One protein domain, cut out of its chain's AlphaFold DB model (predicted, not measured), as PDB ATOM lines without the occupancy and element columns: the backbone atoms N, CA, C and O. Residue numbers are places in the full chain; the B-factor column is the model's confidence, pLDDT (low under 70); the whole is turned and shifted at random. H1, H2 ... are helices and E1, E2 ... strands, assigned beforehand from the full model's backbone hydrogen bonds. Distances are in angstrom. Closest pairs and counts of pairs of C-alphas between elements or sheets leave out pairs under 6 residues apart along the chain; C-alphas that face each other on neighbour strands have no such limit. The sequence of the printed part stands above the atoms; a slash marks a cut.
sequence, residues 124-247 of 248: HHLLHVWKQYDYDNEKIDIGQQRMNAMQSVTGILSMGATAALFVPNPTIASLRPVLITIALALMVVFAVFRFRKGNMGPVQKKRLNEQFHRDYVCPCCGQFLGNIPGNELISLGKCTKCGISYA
ATOM      1  N   HIS A 124      81.123  80.018  74.929       86.12
ATOM      2  CA  HIS A 124      80.211  79.529  75.973       86.12
ATOM      3  C   HIS A 124      80.033  80.529  77.116       86.12
ATOM      4  O   HIS A 124      78.916  80.743  77.592       86.12
ATOM      5  N   HIS A 125      81.113  81.203  77.520       86.44
ATOM      6  CA  HIS A 125      81.038  82.241  78.546       86.44
ATOM      7  C   HIS A 125      80.121  83.404  78.125       86.44
ATOM      8  O   HIS A 125      79.359  83.915  78.945       86.44
ATOM      9  N   LEU A 126      80.111  83.775  76.839       88.06
ATOM     10  CA  LEU A 126      79.260  84.842  76.310       88.06
ATOM     11  C   LEU A 126      77.776  84.465  76.362       88.06
ATOM     12  O   LEU A 126      76.938  85.331  76.605       88.06
ATOM     13  N   LEU A 127      77.435  83.180  76.208       89.81
ATOM     14  CA  LEU A 127      76.057  82.699  76.384       89.81
ATOM     15  C   LEU A 127      75.560  82.945  77.803       89.81
ATOM     16  O   LEU A 127      74.410  83.336  78.004       89.81
ATOM     17  N   HIS A 128      76.427  82.711  78.787       90.31
ATOM     18  CA  HIS A 128      76.113  82.973  80.181       90.31
ATOM     19  C   HIS A 128      75.953  84.478  80.434       90.31
ATOM     20  O   HIS A 128      74.964  84.885  81.037       90.31
ATOM     21  N   VAL A 129      76.872  85.305  79.918       92.44
ATOM     22  CA  VAL A 129      76.788  86.776  80.009       92.44
ATOM     23  C   VAL A 129      75.475  87.291  79.411       92.44
ATOM     24  O   VAL A 129      74.790  88.091  80.045       92.44
ATOM     25  N   TRP A 130      75.076  86.788  78.236       93.19
ATOM     26  CA  TRP A 130      73.807  87.153  77.606       93.19
ATOM     27  C   TRP A 130      72.599  86.760  78.459       93.19
ATOM     28  O   TRP A 130      71.736  87.592  78.722       93.19
ATOM     29  N   LYS A 131      72.531  85.500  78.908       93.06
ATOM     30  CA  LYS A 131      71.408  85.005  79.723       93.06
ATOM     31  C   LYS A 131      71.263  85.787  81.026       93.06
ATOM     32  O   LYS A 131      70.146  86.091  81.428       93.06
ATOM     33  N   GLN A 132      72.383  86.118  81.662       93.62
ATOM     34  CA  GLN A 132      72.382  86.915  82.883       93.62
ATOM     35  C   GLN A 132      71.865  88.334  82.621       93.62
ATOM     36  O   GLN A 132      71.014  88.819  83.362       93.62
ATOM     37  N   TYR A 133      72.329  88.973  81.542       94.00
ATOM     38  CA  TYR A 133      71.847  90.291  81.132       94.00
ATOM     39  C   TYR A 133      70.338  90.298  80.853       94.00
ATOM     40  O   TYR A 133      69.634  91.181  81.340       94.00
ATOM     41  N   ASP A 134      69.842  89.309  80.106       93.06
ATOM     42  CA  ASP A 134      68.425  89.184  79.753       93.06
ATOM     43  C   ASP A 134      67.548  89.027  81.006       93.06
ATOM     44  O   ASP A 134      66.597  89.785  81.211       93.06
ATOM     45  N   TYR A 135      67.959  88.140  81.919       93.62
ATOM     46  CA  TYR A 135      67.297  87.929  83.206       93.62
ATOM     47  C   TYR A 135      67.260  89.198  84.075       93.62
ATOM     48  O   TYR A 135      66.220  89.556  84.637       93.62
ATOM     49  N   ASP A 136      68.388  89.901  84.197       92.75
ATOM     50  CA  ASP A 136      68.466  91.114  85.014       92.75
ATOM     51  C   ASP A 136      67.656  92.264  84.401       92.75
ATOM     52  O   ASP A 136      67.035  93.045  85.132       92.75
ATOM     53  N   ASN A 137      67.598  92.352  83.072       91.75
ATOM     54  CA  ASN A 137      66.791  93.347  82.377       91.75
ATOM     55  C   ASN A 137      65.286  93.082  82.577       91.75
ATOM     56  O   ASN A 137      64.549  94.001  82.948       91.75
ATOM     57  N   GLU A 138      64.846  91.823  82.455       90.75
ATOM     58  CA  GLU A 138      63.462  91.413  82.732       90.75
ATOM     59  C   GLU A 138      63.068  91.721  84.185       90.75
ATOM     60  O   GLU A 138      62.001  92.277  84.461       90.75
ATOM     61  N   LYS A 139      63.961  91.448  85.141       90.88
ATOM     62  CA  LYS A 139      63.742  91.754  86.560       90.88
ATOM     63  C   LYS A 139      63.534  93.250  86.810       90.88
ATOM     64  O   LYS A 139      62.687  93.620  87.633       90.88
ATOM     65  N   ILE A 140      64.279  94.112  86.114       88.19
ATOM     66  CA  ILE A 140      64.087  95.566  86.194       88.19
ATOM     67  C   ILE A 140      62.723  95.955  85.608       88.19
ATOM     68  O   ILE A 140      62.008  96.750  86.223       88.19
ATOM     69  N   ASP A 141      62.322  95.369  84.478       87.75
ATOM     70  CA  ASP A 141      61.031  95.647  83.839       87.75
ATOM     71  C   ASP A 141      59.838  95.210  84.685       87.75
ATOM     72  O   ASP A 141      58.903  95.992  84.878       87.75
ATOM     73  N   ILE A 142      59.893  94.024  85.291       87.00
ATOM     74  CA  ILE A 142      58.883  93.562  86.251       87.00
ATOM     75  C   ILE A 142      58.804  94.523  87.445       87.00
ATOM     76  O   ILE A 142      57.713  94.863  87.914       87.00
ATOM     77  N   GLY A 143      59.949  95.005  87.937       84.19
ATOM     78  CA  GLY A 143      60.003  96.021  88.988       84.19
ATOM     79  C   GLY A 143      59.304  97.321  88.577       84.19
ATOM     80  O   GLY A 143      58.492  97.857  89.338       84.19
ATOM     81  N   GLN A 144      59.561  97.794  87.357       82.44
ATOM     82  CA  GLN A 144      58.943  98.992  86.790       82.44
ATOM     83  C   GLN A 144      57.426  98.812  86.612       82.44
ATOM     84  O   GLN A 144      56.653  99.688  87.001       82.44
ATOM     85  N   GLN A 145      56.980  97.661  86.098       82.69
ATOM     86  CA  GLN A 145      55.561  97.329  85.934       82.69
ATOM     87  C   GLN A 145      54.829  97.287  87.276       82.69
ATOM     88  O   GLN A 145      53.751  97.867  87.396       82.69
ATOM     89  N   ARG A 146      55.423  96.686  88.315       81.38
ATOM     90  CA  ARG A 146      54.853  96.686  89.675       81.38
ATOM     91  C   ARG A 146      54.715  98.100  90.235       81.38
ATOM     92  O   ARG A 146      53.695  98.424  90.838       81.38
ATOM     93  N   MET A 147      55.713  98.955  90.011       75.12
ATOM     94  CA  MET A 147      55.649 100.361  90.420       75.12
ATOM     95  C   MET A 147      54.577 101.136  89.643       75.12
ATOM     96  O   MET A 147      53.860 101.934  90.242       75.12
ATOM     97  N   ASN A 148      54.426 100.887  88.341       77.12
ATOM     98  CA  ASN A 148      53.372 101.491  87.523       77.12
ATOM     99  C   ASN A 148      51.973 101.003  87.942       77.12
ATOM    100  O   ASN A 148      51.047 101.805  88.020       77.12
ATOM    101  N   ALA A 149      51.825  99.723  88.293       78.12
ATOM    102  CA  ALA A 149      50.585  99.174  88.837       78.12
ATOM    103  C   ALA A 149      50.238  99.776  90.212       78.12
ATOM    104  O   ALA A 149      49.088 100.107  90.474       78.12
ATOM    105  N   MET A 150      51.222 100.011  91.087       71.50
ATOM    106  CA  MET A 150      50.974 100.762  92.327       71.50
ATOM    107  C   MET A 150      50.543 102.210  92.048       71.50
ATOM    108  O   MET A 150      49.723 102.762  92.779       71.50
ATOM    109  N   GLN A 151      51.056 102.832  90.982       67.50
ATOM    110  CA  GLN A 151      50.640 104.180  90.583       67.50
ATOM    111  C   GLN A 151      49.211 104.212  90.033       67.50
ATOM    112  O   GLN A 151      48.475 105.148  90.346       67.50
ATOM    113  N   SER A 152      48.771 103.204  89.274       72.50
ATOM    114  CA  SER A 152      47.394 103.180  88.764       72.50
ATOM    115  C   SER A 152      46.362 103.144  89.899       72.50
ATOM    116  O   SER A 152      45.340 103.824  89.808       72.50
ATOM    117  N   VAL A 153      46.669 102.478  91.021       70.06
ATOM    118  CA  VAL A 153      45.822 102.487  92.230       70.06
ATOM    119  C   VAL A 153      45.643 103.904  92.786       70.06
ATOM    120  O   VAL A 153      44.526 104.291  93.123       70.06
ATOM    121  N   THR A 154      46.700 104.723  92.826       67.44
ATOM    122  CA  THR A 154      46.589 106.119  93.299       67.44
ATOM    123  C   THR A 154      45.709 106.987  92.398       67.44
ATOM    124  O   THR A 154      44.942 107.815  92.897       67.44
ATOM    125  N   GLY A 155      45.761 106.763  91.080       66.94
ATOM    126  CA  GLY A 155      44.908 107.449  90.111       66.94
ATOM    127  C   GLY A 155      43.433 107.084  90.281       66.94
ATOM    128  O   GLY A 155      42.589 107.973  90.356       66.94
ATOM    129  N   ILE A 156      43.132 105.791  90.438       72.62
ATOM    130  CA  ILE A 156      41.765 105.290  90.651       72.62
ATOM    131  C   ILE A 156      41.180 105.825  91.966       72.62
ATOM    132  O   ILE A 156      40.043 106.295  91.984       72.62
ATOM    133  N   LEU A 157      41.959 105.811  93.054       67.44
ATOM    134  CA  LEU A 157      41.521 106.339  94.352       67.44
ATOM    135  C   LEU A 157      41.228 107.844  94.293       67.44
ATOM    136  O   LEU A 157      40.224 108.296  94.840       67.44
ATOM    137  N   SER A 158      42.064 108.609  93.588       69.50
ATOM    138  CA  SER A 158      41.861 110.050  93.410       69.50
ATOM    139  C   SER A 158      40.607 110.342  92.580       69.50
ATOM    140  O   SER A 158      39.783 111.155  92.990       69.50
ATOM    141  N   MET A 159      40.413 109.625  91.464       72.56
ATOM    142  CA  MET A 159      39.230 109.759  90.604       72.56
ATOM    143  C   MET A 159      37.934 109.392  91.341       72.56
ATOM    144  O   MET A 159      36.949 110.130  91.259       72.56
ATOM    145  N   GLY A 160      37.945 108.298  92.111       68.19
ATOM    146  CA  GLY A 160      36.814 107.870  92.937       68.19
ATOM    147  C   GLY A 160      36.455 108.879  94.032       68.19
ATOM    148  O   GLY A 160      35.275 109.168  94.238       68.19
ATOM    149  N   ALA A 161      37.457 109.485  94.679       66.19
ATOM    150  CA  ALA A 161      37.244 110.542  95.667       66.19
ATOM    151  C   ALA A 161      36.592 111.793  95.047       66.19
ATOM    152  O   ALA A 161      35.672 112.361  95.638       66.19
ATOM    153  N   THR A 162      36.995 112.188  93.832       68.38
ATOM    154  CA  THR A 162      36.322 113.267  93.087       68.38
ATOM    155  C   THR A 162      34.896 112.916  92.676       68.38
ATOM    156  O   THR A 162      34.018 113.757  92.816       68.38
ATOM    157  N   ALA A 163      34.615 111.688  92.231       68.19
ATOM    158  CA  ALA A 163      33.255 111.282  91.863       68.19
ATOM    159  C   ALA A 163      32.284 111.329  93.064       68.19
ATOM    160  O   ALA A 163      31.137 111.756  92.926       68.19
ATOM    161  N   ALA A 164      32.759 110.980  94.265       65.06
ATOM    162  CA  ALA A 164      31.971 111.022  95.500       65.06
ATOM    163  C   ALA A 164      31.538 112.446  95.926       65.06
ATOM    164  O   ALA A 164      30.554 112.603  96.654       65.06
ATOM    165  N   LEU A 165      32.228 113.494  95.453       66.75
ATOM    166  CA  LEU A 165      31.853 114.895  95.692       66.75
ATOM    167  C   LEU A 165      30.599 115.321  94.907       66.75
ATOM    168  O   LEU A 165      29.863 116.195  95.372       66.75
ATOM    169  N   PHE A 166      30.312 114.684  93.769       68.06
ATOM    170  CA  PHE A 166      29.214 115.073  92.873       68.06
ATOM    171  C   PHE A 166      27.901 114.312  93.106       68.06
ATOM    172  O   PHE A 166      26.886 114.700  92.539       68.06
ATOM    173  N   VAL A 167      27.872 113.274  93.953       70.06
ATOM    174  CA  VAL A 167      26.643 112.509  94.258       70.06
ATOM    175  C   VAL A 167      25.841 113.200  95.371       70.06
ATOM    176  O   VAL A 167      26.287 113.174  96.523       70.06
ATOM    177  N   PRO A 168      24.672 113.812  95.093       60.59
ATOM    178  CA  PRO A 168      23.920 114.589  96.073       60.59
ATOM    179  C   PRO A 168      23.078 113.650  96.945       60.59
ATOM    180  O   PRO A 168      21.884 113.475  96.725       60.59
ATOM    181  N   ASN A 169      23.709 113.004  97.927       70.19
ATOM    182  CA  ASN A 169      23.015 112.165  98.899       70.19
ATOM    183  C   ASN A 169      23.296 112.658 100.337       70.19
ATOM    184  O   ASN A 169      24.454 112.647 100.770       70.19
ATOM    185  N   PRO A 170      22.259 113.075 101.095       66.75
ATOM    186  CA  PRO A 170      22.403 113.666 102.428       66.75
ATOM    187  C   PRO A 170      22.943 112.698 103.490       66.75
ATOM    188  O   PRO A 170      23.539 113.151 104.463       66.75
ATOM    189  N   THR A 171      22.821 111.379 103.299       65.00
ATOM    190  CA  THR A 171      23.392 110.380 104.233       65.00
ATOM    191  C   THR A 171      24.914 110.260 104.138       65.00
ATOM    192  O   THR A 171      25.564 109.860 105.097       65.00
ATOM    193  N   ILE A 172      25.505 110.658 103.008       65.25
ATOM    194  CA  ILE A 172      26.954 110.591 102.755       65.25
ATOM    195  C   ILE A 172      27.635 111.943 103.034       65.25
ATOM    196  O   ILE A 172      28.863 112.038 103.059       65.25
ATOM    197  N   ALA A 173      26.852 113.005 103.258       67.56
ATOM    198  CA  ALA A 173      27.345 114.370 103.432       67.56
ATOM    199  C   ALA A 173      28.244 114.531 104.671       67.56
ATOM    200  O   ALA A 173      29.252 115.232 104.605       67.56
ATOM    201  N   SER A 174      27.934 113.831 105.766       72.50
ATOM    202  CA  SER A 174      28.747 113.810 106.991       72.50
ATOM    203  C   SER A 174      30.019 112.959 106.868       72.50
ATOM    204  O   SER A 174      30.999 113.219 107.561       72.50
ATOM    205  N   LEU A 175      30.045 111.979 105.956       73.75
ATOM    206  CA  LEU A 175      31.184 111.074 105.726       73.75
ATOM    207  C   LEU A 175      32.192 111.606 104.692       73.75
ATOM    208  O   LEU A 175      33.356 111.203 104.695       73.75
ATOM    209  N   ARG A 176      31.784 112.545 103.831       73.06
ATOM    210  CA  ARG A 176      32.649 113.191 102.825       73.06
ATOM    211  C   ARG A 176      33.979 113.743 103.360       73.06
ATOM    212  O   ARG A 176      35.002 113.409 102.763       73.06
ATOM    213  N   PRO A 177      34.031 114.559 104.432       76.94
ATOM    214  CA  PRO A 177      35.304 115.117 104.900       76.94
ATOM    215  C   PRO A 177      36.280 114.029 105.377       76.94
ATOM    216  O   PRO A 177      37.489 114.152 105.171       76.94
ATOM    217  N   VAL A 178      35.763 112.929 105.937       79.75
ATOM    218  CA  VAL A 178      36.560 111.772 106.375       79.75
ATOM    219  C   VAL A 178      37.146 111.022 105.173       79.75
ATOM    220  O   VAL A 178      38.329 110.696 105.152       79.75
ATOM    221  N   LEU A 179      36.355 110.804 104.120       75.50
ATOM    222  CA  LEU A 179      36.833 110.150 102.897       75.50
ATOM    223  C   LEU A 179      37.902 110.976 102.167       75.50
ATOM    224  O   LEU A 179      38.901 110.425 101.705       75.50
ATOM    225  N   ILE A 180      37.724 112.298 102.099       78.38
ATOM    226  CA  ILE A 180      38.682 113.207 101.453       78.38
ATOM    227  C   ILE A 180      40.006 113.228 102.220       78.38
ATOM    228  O   ILE A 180      41.065 113.137 101.605       78.38
ATOM    229  N   THR A 181      39.965 113.301 103.552       81.88
ATOM    230  CA  THR A 181      41.182 113.293 104.384       81.88
ATOM    231  C   THR A 181      41.957 111.980 104.265       81.88
ATOM    232  O   THR A 181      43.180 112.020 104.120       81.88
ATOM    233  N   ILE A 182      41.274 110.832 104.221       81.56
ATOM    234  CA  ILE A 182      41.908 109.527 103.964       81.56
ATOM    235  C   ILE A 182      42.549 109.492 102.569       81.56
ATOM    236  O   ILE A 182      43.702 109.083 102.434       81.56
ATOM    237  N   ALA A 183      41.845 109.960 101.533       76.31
ATOM    238  CA  ALA A 183      42.374 109.996 100.169       76.31
ATOM    239  C   ALA A 183      43.626 110.887 100.054       76.31
ATOM    240  O   ALA A 183      44.613 110.497  99.429       76.31
ATOM    241  N   LEU A 184      43.613 112.055 100.704       80.62
ATOM    242  CA  LEU A 184      44.720 113.013 100.699       80.62
ATOM    243  C   LEU A 184      45.937 112.469 101.464       80.62
ATOM    244  O   LEU A 184      47.064 112.570 100.980       80.62
ATOM    245  N   ALA A 185      45.714 111.809 102.607       82.88
ATOM    246  CA  ALA A 185      46.768 111.139 103.366       82.88
ATOM    247  C   ALA A 185      47.421 110.000 102.563       82.88
ATOM    248  O   ALA A 185      48.650 109.920 102.496       82.88
ATOM    249  N   LEU A 186      46.620 109.159 101.896       81.19
ATOM    250  CA  LEU A 186      47.134 108.103 101.018       81.19
ATOM    251  C   LEU A 186      47.959 108.694  99.866       81.19
ATOM    252  O   LEU A 186      49.066 108.222  99.612       81.19
ATOM    253  N   MET A 187      47.479 109.764  99.226       78.69
ATOM    254  CA  MET A 187      48.211 110.484  98.176       78.69
ATOM    255  C   MET A 187      49.599 110.945  98.639       78.69
ATOM    256  O   MET A 187      50.592 110.692  97.953       78.69
ATOM    257  N   VAL A 188      49.699 111.558  99.824       83.12
ATOM    258  CA  VAL A 188      50.980 112.012 100.391       83.12
ATOM    259  C   VAL A 188      51.909 110.832 100.690       83.12
ATOM    260  O   VAL A 188      53.083 110.869 100.318       83.12
ATOM    261  N   VAL A 189      51.398 109.757 101.301       82.75
ATOM    262  CA  VAL A 189      52.190 108.552 101.598       82.75
ATOM    263  C   VAL A 189      52.753 107.945 100.310       82.75
ATOM    264  O   VAL A 189      53.964 107.725 100.209       82.75
ATOM    265  N   PHE A 190      51.920 107.735  99.289       78.75
ATOM    266  CA  PHE A 190      52.367 107.185  98.008       78.75
ATOM    267  C   PHE A 190      53.352 108.109  97.276       78.75
ATOM    268  O   PHE A 190      54.326 107.620  96.697       78.75
ATOM    269  N   ALA A 191      53.164 109.432  97.341       78.06
ATOM    270  CA  ALA A 191      54.101 110.397  96.769       78.06
ATOM    271  C   ALA A 191      55.488 110.314  97.434       78.06
ATOM    272  O   ALA A 191      56.503 110.250  96.738       78.06
ATOM    273  N   VAL A 192      55.556 110.228  98.766       81.06
ATOM    274  CA  VAL A 192      56.825 110.090  99.507       81.06
ATOM    275  C   VAL A 192      57.529 108.771  99.164       81.06
ATOM    276  O   VAL A 192      58.735 108.757  98.893       81.06
ATOM    277  N   PHE A 193      56.786 107.660  99.108       77.06
ATOM    278  CA  PHE A 193      57.326 106.364  98.679       77.06
ATOM    279  C   PHE A 193      57.861 106.400  97.240       77.06
ATOM    280  O   PHE A 193      58.901 105.800  96.955       77.06
ATOM    281  N   ARG A 194      57.193 107.136  96.345       71.06
ATOM    282  CA  ARG A 194      57.635 107.357  94.963       71.06
ATOM    283  C   ARG A 194      58.940 108.144  94.908       71.06
ATOM    284  O   ARG A 194      59.871 107.685  94.256       71.06
ATOM    285  N   PHE A 195      59.038 109.282  95.595       70.50
ATOM    286  CA  PHE A 195      60.251 110.110  95.571       70.50
ATOM    287  C   PHE A 195      61.482 109.356  96.082       70.50
ATOM    288  O   PHE A 195      62.558 109.481  95.503       70.50
ATOM    289  N   ARG A 196      61.321 108.490  97.090       71.88
ATOM    290  CA  ARG A 196      62.420 107.643  97.583       71.88
ATOM    291  C   ARG A 196      62.893 106.583  96.580       71.88
ATOM    292  O   ARG A 196      64.045 106.170  96.651       71.88
ATOM    293  N   LYS A 197      62.037 106.133  95.657       67.81
ATOM    294  CA  LYS A 197      62.352 105.077  94.672       67.81
ATOM    295  C   LYS A 197      62.536 105.585  93.232       67.81
ATOM    296  O   LYS A 197      62.950 104.814  92.370       67.81
ATOM    297  N   GLY A 198      62.240 106.860  92.967       60.28
ATOM    298  CA  GLY A 198      61.929 107.395  91.636       60.28
ATOM    299  C   GLY A 198      63.035 107.343  90.581       60.28
ATOM    300  O   GLY A 198      62.718 107.353  89.398       60.28
ATOM    301  N   ASN A 199      64.306 107.215  90.970       59.78
ATOM    302  CA  ASN A 199      65.424 107.349  90.024       59.78
ATOM    303  C   ASN A 199      66.295 106.091  89.887       59.78
ATOM    304  O   ASN A 199      67.286 106.114  89.162       59.78
ATOM    305  N   MET A 200      65.947 104.985  90.552       68.19
ATOM    306  CA  MET A 200      66.801 103.791  90.550       68.19
ATOM    307  C   MET A 200      66.690 102.970  89.257       68.19
ATOM    308  O   MET A 200      67.709 102.488  88.774       68.19
ATOM    309  N   GLY A 201      65.499 102.849  88.661       77.00
ATOM    310  CA  GLY A 201      65.273 102.007  87.475       77.00
ATOM    311  C   GLY A 201      66.113 102.409  86.248       77.00
ATOM    312  O   GLY A 201      66.891 101.591  85.758       77.00
ATOM    313  N   PRO A 202      66.044 103.670  85.773       81.31
ATOM    314  CA  PRO A 202      66.821 104.114  84.611       81.31
ATOM    315  C   PRO A 202      68.339 104.029  84.822       81.31
ATOM    316  O   PRO A 202      69.079 103.658  83.912       81.31
ATOM    317  N   VAL A 203      68.811 104.332  86.036       84.88
ATOM    318  CA  VAL A 203      70.235 104.243  86.391       84.88
ATOM    319  C   VAL A 203      70.702 102.787  86.419       84.88
ATOM    320  O   VAL A 203      71.784 102.489  85.920       84.88
ATOM    321  N   GLN A 204      69.887 101.873  86.955       86.44
ATOM    322  CA  GLN A 204      70.172 100.436  86.947       86.44
ATOM    323  C   GLN A 204      70.245  99.892  85.521       86.44
ATOM    324  O   GLN A 204      71.225  99.228  85.196       86.44
ATOM    325  N   LYS A 205      69.296 100.253  84.647       88.06
ATOM    326  CA  LYS A 205      69.348  99.866  83.228       88.06
ATOM    327  C   LYS A 205      70.601 100.375  82.530       88.06
ATOM    328  O   LYS A 205      71.239  99.625  81.799       88.06
ATOM    329  N   LYS A 206      70.984 101.634  82.772       90.56
ATOM    330  CA  LYS A 206      72.206 102.201  82.188       90.56
ATOM    331  C   LYS A 206      73.451 101.433  82.641       90.56
ATOM    332  O   LYS A 206      74.253 101.050  81.799       90.56
ATOM    333  N   ARG A 207      73.585 101.161  83.944       91.06
ATOM    334  CA  ARG A 207      74.714 100.390  84.497       91.06
ATOM    335  C   ARG A 207      74.761  98.963  83.958       91.06
ATOM    336  O   ARG A 207      75.842  98.496  83.615       91.06
ATOM    337  N   LEU A 208      73.606  98.304  83.861       92.88
ATOM    338  CA  LEU A 208      73.489  96.955  83.313       92.88
ATOM    339  C   LEU A 208      73.924  96.923  81.841       92.88
ATOM    340  O   LEU A 208      74.718  96.073  81.455       92.88
ATOM    341  N   ASN A 209      73.485  97.897  81.039       93.00
ATOM    342  CA  ASN A 209      73.892  98.009  79.639       93.00
ATOM    343  C   ASN A 209      75.393  98.315  79.491       93.00
ATOM    344  O   ASN A 209      76.062  97.752  78.635       93.00
ATOM    345  N   GLU A 210      75.956  99.169  80.349       92.81
ATOM    346  CA  GLU A 210      77.399  99.444  80.361       92.81
ATOM    347  C   GLU A 210      78.233  98.216  80.750       92.81
ATOM    348  O   GLU A 210      79.304  98.014  80.183       92.81
ATOM    349  N   GLN A 211      77.772  97.408  81.712       92.12
ATOM    350  CA  GLN A 211      78.404  96.130  82.063       92.12
ATOM    351  C   GLN A 211      78.343  95.161  80.886       92.12
ATOM    352  O   GLN A 211      79.375  94.684  80.425       92.12
ATOM    353  N   PHE A 212      77.154  94.982  80.317       93.25
ATOM    354  CA  PHE A 212      76.950  94.126  79.160       93.25
ATOM    355  C   PHE A 212      77.827  94.523  77.964       93.25
ATOM    356  O   PHE A 212      78.437  93.667  77.332       93.25
ATOM    357  N   HIS A 213      77.971  95.820  77.688       91.75
ATOM    358  CA  HIS A 213      78.810  96.300  76.589       91.75
ATOM    359  C   HIS A 213      80.304  95.992  76.777       91.75
ATOM    360  O   HIS A 213      81.028  95.864  75.791       91.75
ATOM    361  N   ARG A 214      80.772  95.891  78.029       88.50
ATOM    362  CA  ARG A 214      82.158  95.518  78.350       88.50
ATOM    363  C   ARG A 214      82.377  94.014  78.292       88.50
ATOM    364  O   ARG A 214      83.405  93.583  77.783       88.50
ATOM    365  N   ASP A 215      81.418  93.249  78.795       89.75
ATOM    366  CA  ASP A 215      81.584  91.810  78.999       89.75
ATOM    367  C   ASP A 215      81.211  91.008  77.739       89.75
ATOM    368  O   ASP A 215      81.766  89.942  77.486       89.75
ATOM    369  N   TYR A 216      80.312  91.530  76.897       91.56
ATOM    370  CA  TYR A 216      79.843  90.872  75.673       91.56
ATOM    371  C   TYR A 216      80.666  91.255  74.436       91.56
ATOM    372  O   TYR A 216      80.179  91.815  73.445       91.56
ATOM    373  N   VAL A 217      81.960  90.962  74.510       89.19
ATOM    374  CA  VAL A 217      82.937  91.275  73.466       89.19
ATOM    375  C   VAL A 217      83.487  90.010  72.823       89.19
ATOM    376  O   VAL A 217      83.597  88.955  73.439       89.19
ATOM    377  N   CYS A 218      83.859  90.106  71.549       87.25
ATOM    378  CA  CYS A 218      84.541  89.011  70.874       87.25
ATOM    379  C   CYS A 218      85.909  88.750  71.535       87.25
ATOM    380  O   CYS A 218      86.708  89.688  71.591       87.25
ATOM    381  N   PRO A 219      86.246  87.505  71.917       81.88
ATOM    382  CA  PRO A 219      87.547  87.191  72.521       81.88
ATOM    383  C   PRO A 219      88.725  87.506  71.586       81.88
ATOM    384  O   PRO A 219      89.811  87.839  72.041       81.88
ATOM    385  N   CYS A 220      88.509  87.469  70.267       78.50
ATOM    386  CA  CYS A 220      89.576  87.650  69.284       78.50
ATOM    387  C   CYS A 220      89.773  89.096  68.829       78.50
ATOM    388  O   CYS A 220      90.886  89.462  68.480       78.50
ATOM    389  N   CYS A 221      88.703  89.896  68.719       80.88
ATOM    390  CA  CYS A 221      88.798  91.284  68.236       80.88
ATOM    391  C   CYS A 221      88.480  92.340  69.302       80.88
ATOM    392  O   CYS A 221      88.679  93.529  69.060       80.88
ATOM    393  N   GLY A 222      87.995  91.927  70.476       82.12
ATOM    394  CA  GLY A 222      87.622  92.827  71.569       82.12
ATOM    395  C   GLY A 222      86.477  93.778  71.220       82.12
ATOM    396  O   GLY A 222      86.253  94.756  71.930       82.12
ATOM    397  N   GLN A 223      85.779  93.533  70.107       86.88
ATOM    398  CA  GLN A 223      84.677  94.363  69.649       86.88
ATOM    399  C   GLN A 223      83.364  93.833  70.223       86.88
ATOM    400  O   GLN A 223      83.133  92.621  70.238       86.88
ATOM    401  N   PHE A 224      82.499  94.750  70.649       89.69
ATOM    402  CA  PHE A 224      81.154  94.424  71.102       89.69
ATOM    403  C   PHE A 224      80.357  93.724  69.994       89.69
ATOM    404  O   PHE A 224      80.338  94.179  68.844       89.69
ATOM    405  N   LEU A 225      79.705  92.617  70.348       87.56
ATOM    406  CA  LEU A 225      79.009  91.745  69.396       87.56
ATOM    407  C   LEU A 225      77.616  92.251  68.995       87.56
ATOM    408  O   LEU A 225      77.009  91.703  68.077       87.56
ATOM    409  N   GLY A 226      77.136  93.328  69.617       87.19
ATOM    410  CA  GLY A 226      75.780  93.830  69.412       87.19
ATOM    411  C   GLY A 226      74.781  93.186  70.371       87.19
ATOM    412  O   GLY A 226      75.121  92.301  71.152       87.19
ATOM    413  N   ASN A 227      73.518  93.603  70.275       85.62
ATOM    414  CA  ASN A 227      72.412  92.995  71.022       85.62
ATOM    415  C   ASN A 227      71.892  91.725  70.323       85.62
ATOM    416  O   ASN A 227      70.692  91.583  70.103       85.62
ATOM    417  N   ILE A 228      72.802  90.842  69.913       87.19
ATOM    418  CA  ILE A 228      72.464  89.566  69.276       87.19
ATOM    419  C   ILE A 228      72.354  88.508  70.376       87.19
ATOM    420  O   ILE A 228      73.314  88.374  71.141       87.19
ATOM    421  N   PRO A 229      71.258  87.734  70.455       86.94
ATOM    422  CA  PRO A 229      71.123  86.640  71.403       86.94
ATOM    423  C   PRO A 229      72.274  85.641  71.346       86.94
ATOM    424  O   PRO A 229      72.740  85.270  70.270       86.94
ATOM    425  N   GLY A 230      72.686  85.133  72.511       84.31
ATOM    426  CA  GLY A 230      73.783  84.166  72.592       84.31
ATOM    427  C   GLY A 230      73.582  82.942  71.684       84.31
ATOM    428  O   GLY A 230      74.501  82.524  70.990       84.31
ATOM    429  N   ASN A 231      72.359  82.410  71.606       85.50
ATOM    430  CA  ASN A 231      72.052  81.260  70.746       85.50
ATOM    431  C   ASN A 231      72.187  81.587  69.245       85.50
ATOM    432  O   ASN A 231      72.576  80.727  68.457       85.50
ATOM    433  N   GLU A 232      71.896  82.828  68.850       86.75
ATOM    434  CA  GLU A 232      72.066  83.294  67.470       86.75
ATOM    435  C   GLU A 232      73.544  83.520  67.121       86.75
ATOM    436  O   GLU A 232      73.949  83.330  65.978       86.75
ATOM    437  N   LEU A 233      74.396  83.851  68.097       85.81
ATOM    438  CA  LEU A 233      75.845  83.887  67.866       85.81
ATOM    439  C   LEU A 233      76.407  82.511  67.496       85.81
ATOM    440  O   LEU A 233      77.277  82.426  66.626       85.81
ATOM    441  N   ILE A 234      75.902  81.441  68.119       83.88
ATOM    442  CA  ILE A 234      76.304  80.069  67.778       83.88
ATOM    443  C   ILE A 234      75.862  79.739  66.352       83.88
ATOM    444  O   ILE A 234      76.654  79.208  65.577       83.88
ATOM    445  N   SER A 235      74.625  80.089  65.977       85.12
ATOM    446  CA  SER A 235      74.105  79.795  64.635       85.12
ATOM    447  C   SER A 235      74.816  80.586  63.532       85.12
ATOM    448  O   SER A 235      74.995  80.068  62.430       85.12
ATOM    449  N   LEU A 236      75.290  81.803  63.825       85.81
ATOM    450  CA  LEU A 236      76.162  82.560  62.922       85.81
ATOM    451  C   LEU A 236      77.507  81.860  62.696       85.81
ATOM    452  O   LEU A 236      78.096  82.001  61.620       85.81
ATOM    453  N   GLY A 237      78.022  81.153  63.707       84.12
ATOM    454  CA  GLY A 237      79.247  80.352  63.646       84.12
ATOM    455  C   GLY A 237      80.543  81.141  63.423       84.12
ATOM    456  O   GLY A 237      81.620  80.549  63.412       84.12
ATOM    457  N   LYS A 238      80.480  82.466  63.234       87.06
ATOM    458  CA  LYS A 238      81.638  83.345  63.028       87.06
ATOM    459  C   LYS A 238      81.377  84.775  63.484       87.06
ATOM    460  O   LYS A 238      80.258  85.282  63.408       87.06
ATOM    461  N   CYS A 239      82.444  85.472  63.859       86.81
ATOM    462  CA  CYS A 239      82.377  86.886  64.196       86.81
ATOM    463  C   CYS A 239      82.145  87.753  62.951       86.81
ATOM    464  O   CYS A 239      82.893  87.677  61.976       86.81
ATOM    465  N   THR A 240      81.166  88.657  63.007       84.25
ATOM    466  CA  THR A 240      80.843  89.589  61.911       84.25
ATOM    467  C   THR A 240      81.916  90.654  61.672       84.25
ATOM    468  O   THR A 240      81.972  91.231  60.589       84.25
ATOM    469  N   LYS A 241      82.773  90.923  62.666       84.75
ATOM    470  CA  LYS A 241      83.828  91.945  62.591       84.75
ATOM    471  C   LYS A 241      85.177  91.371  62.165       84.75
ATOM    472  O   LYS A 241      85.781  91.899  61.239       84.75
ATOM    473  N   CYS A 242      85.649  90.298  62.807       80.81
ATOM    474  CA  CYS A 242      86.959  89.709  62.495       80.81
ATOM    475  C   CYS A 242      86.905  88.461  61.604       80.81
ATOM    476  O   CYS A 242      87.925  88.067  61.044       80.81
ATOM    477  N   GLY A 243      85.735  87.838  61.438       82.50
ATOM    478  CA  GLY A 243      85.568  86.661  60.583       82.50
ATOM    479  C   GLY A 243      86.215  85.377  61.109       82.50
ATOM    480  O   GLY A 243      86.396  84.457  60.313       82.50
ATOM    481  N   ILE A 244      86.583  85.325  62.394       83.75
ATOM    482  CA  ILE A 244      87.027  84.104  63.085       83.75
ATOM    483  C   ILE A 244      85.804  83.255  63.433       83.75
ATOM    484  O   ILE A 244      84.761  83.802  63.800       83.75
ATOM    485  N   SER A 245      85.935  81.938  63.289       85.44
ATOM    486  CA  SER A 245      84.879  80.976  63.600       85.44
ATOM    487  C   SER A 245      84.716  80.793  65.108       85.44
ATOM    488  O   SER A 245      85.677  80.908  65.869       85.44
ATOM    489  N   TYR A 246      83.505  80.481  65.548       84.19
ATOM    490  CA  TYR A 246      83.229  80.138  66.937       84.19
ATOM    491  C   TYR A 246      83.289  78.627  67.133       84.19
ATOM    492  O   TYR A 246      82.832  77.865  66.281       84.19
ATOM    493  N   ALA A 247      83.886  78.201  68.241       76.50
ATOM    494  CA  ALA A 247      83.809  76.827  68.698       76.50
ATOM    495  C   ALA A 247      82.441  76.648  69.367       76.50
ATOM    496  O   ALA A 247      82.156  77.304  70.371       76.50
TER     497      ALA A 247
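This is residues 124 to 247 of the 248 residues of the protein "FHA domain-containing protein" of Porphyromonadaceae bacterium (UniProt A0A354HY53). The model is a long, thin helical hairpin: H1 runs nearly the whole length, and H2 and H3, one after the other, fold back beside it. A small head, largely of loops, with H4 and E1, sits at the end where H1 begins and H3 ends; at the other end residues 166 to 171 stick out. The printed part has 124 residues, with four named helices and one strand in the order H1, H2, H3, H4, E1, and is mostly helix. It is extended, a rod with a radius of gyration of the C-alphas of 25.1 A and spans of 81 by 25 by 18 A.

H1, residues 124 to 166, is the hub, touching three helices. With residues 154 to 165 alone it touches H2, residues 176 to 197, at a shallow tilt of 20 degrees, opposite ways, a helical hairpin; the closest C-alphas, of Ala 161 and Ile 180, are 6.5 A apart. With residues 126 to 144 alone it touches H3, residues 200 to 215, at a shallow tilt of 12 degrees, opposite ways; the closest C-alphas, of Ile 140 and Gly 201, are 6.7 A apart. H2 and H3 meet only through their link. H4, residues 230 to 236, touches residues 126 to 131 of H1 at a steep tilt of 51 degrees; the closest C-alphas, of Leu 127 and Gly 230, are 4.7 A apart. H3 and H4 are apart. E1, residues 245 to 247, pairs with no named strand. Every O i to N i+4 pair is within hydrogen-bond range in H2, H3 and H4, and 36 of 39 in H1.

H1 runs 64.4 A from C-alpha 124 at (80.211, 79.529, 75.973) to C-alpha 166 at (29.214, 115.073, 92.873). H2 measures 31.9 A, H3 22.3 A, H4 10.1 A and E1 6.7 A, ending at C-alpha 247 at (83.809, 76.827, 68.698).

The C-alphas farthest apart, of Pro 170 and Ile 244, are 81.2 A apart. The printed part has no cut, and the link from H3 to H4 is long, with 14 residues. Mean pLDDT of the printed part is 80.8; 21 residues are under 70, among them 160 to 166 and 197 to 200.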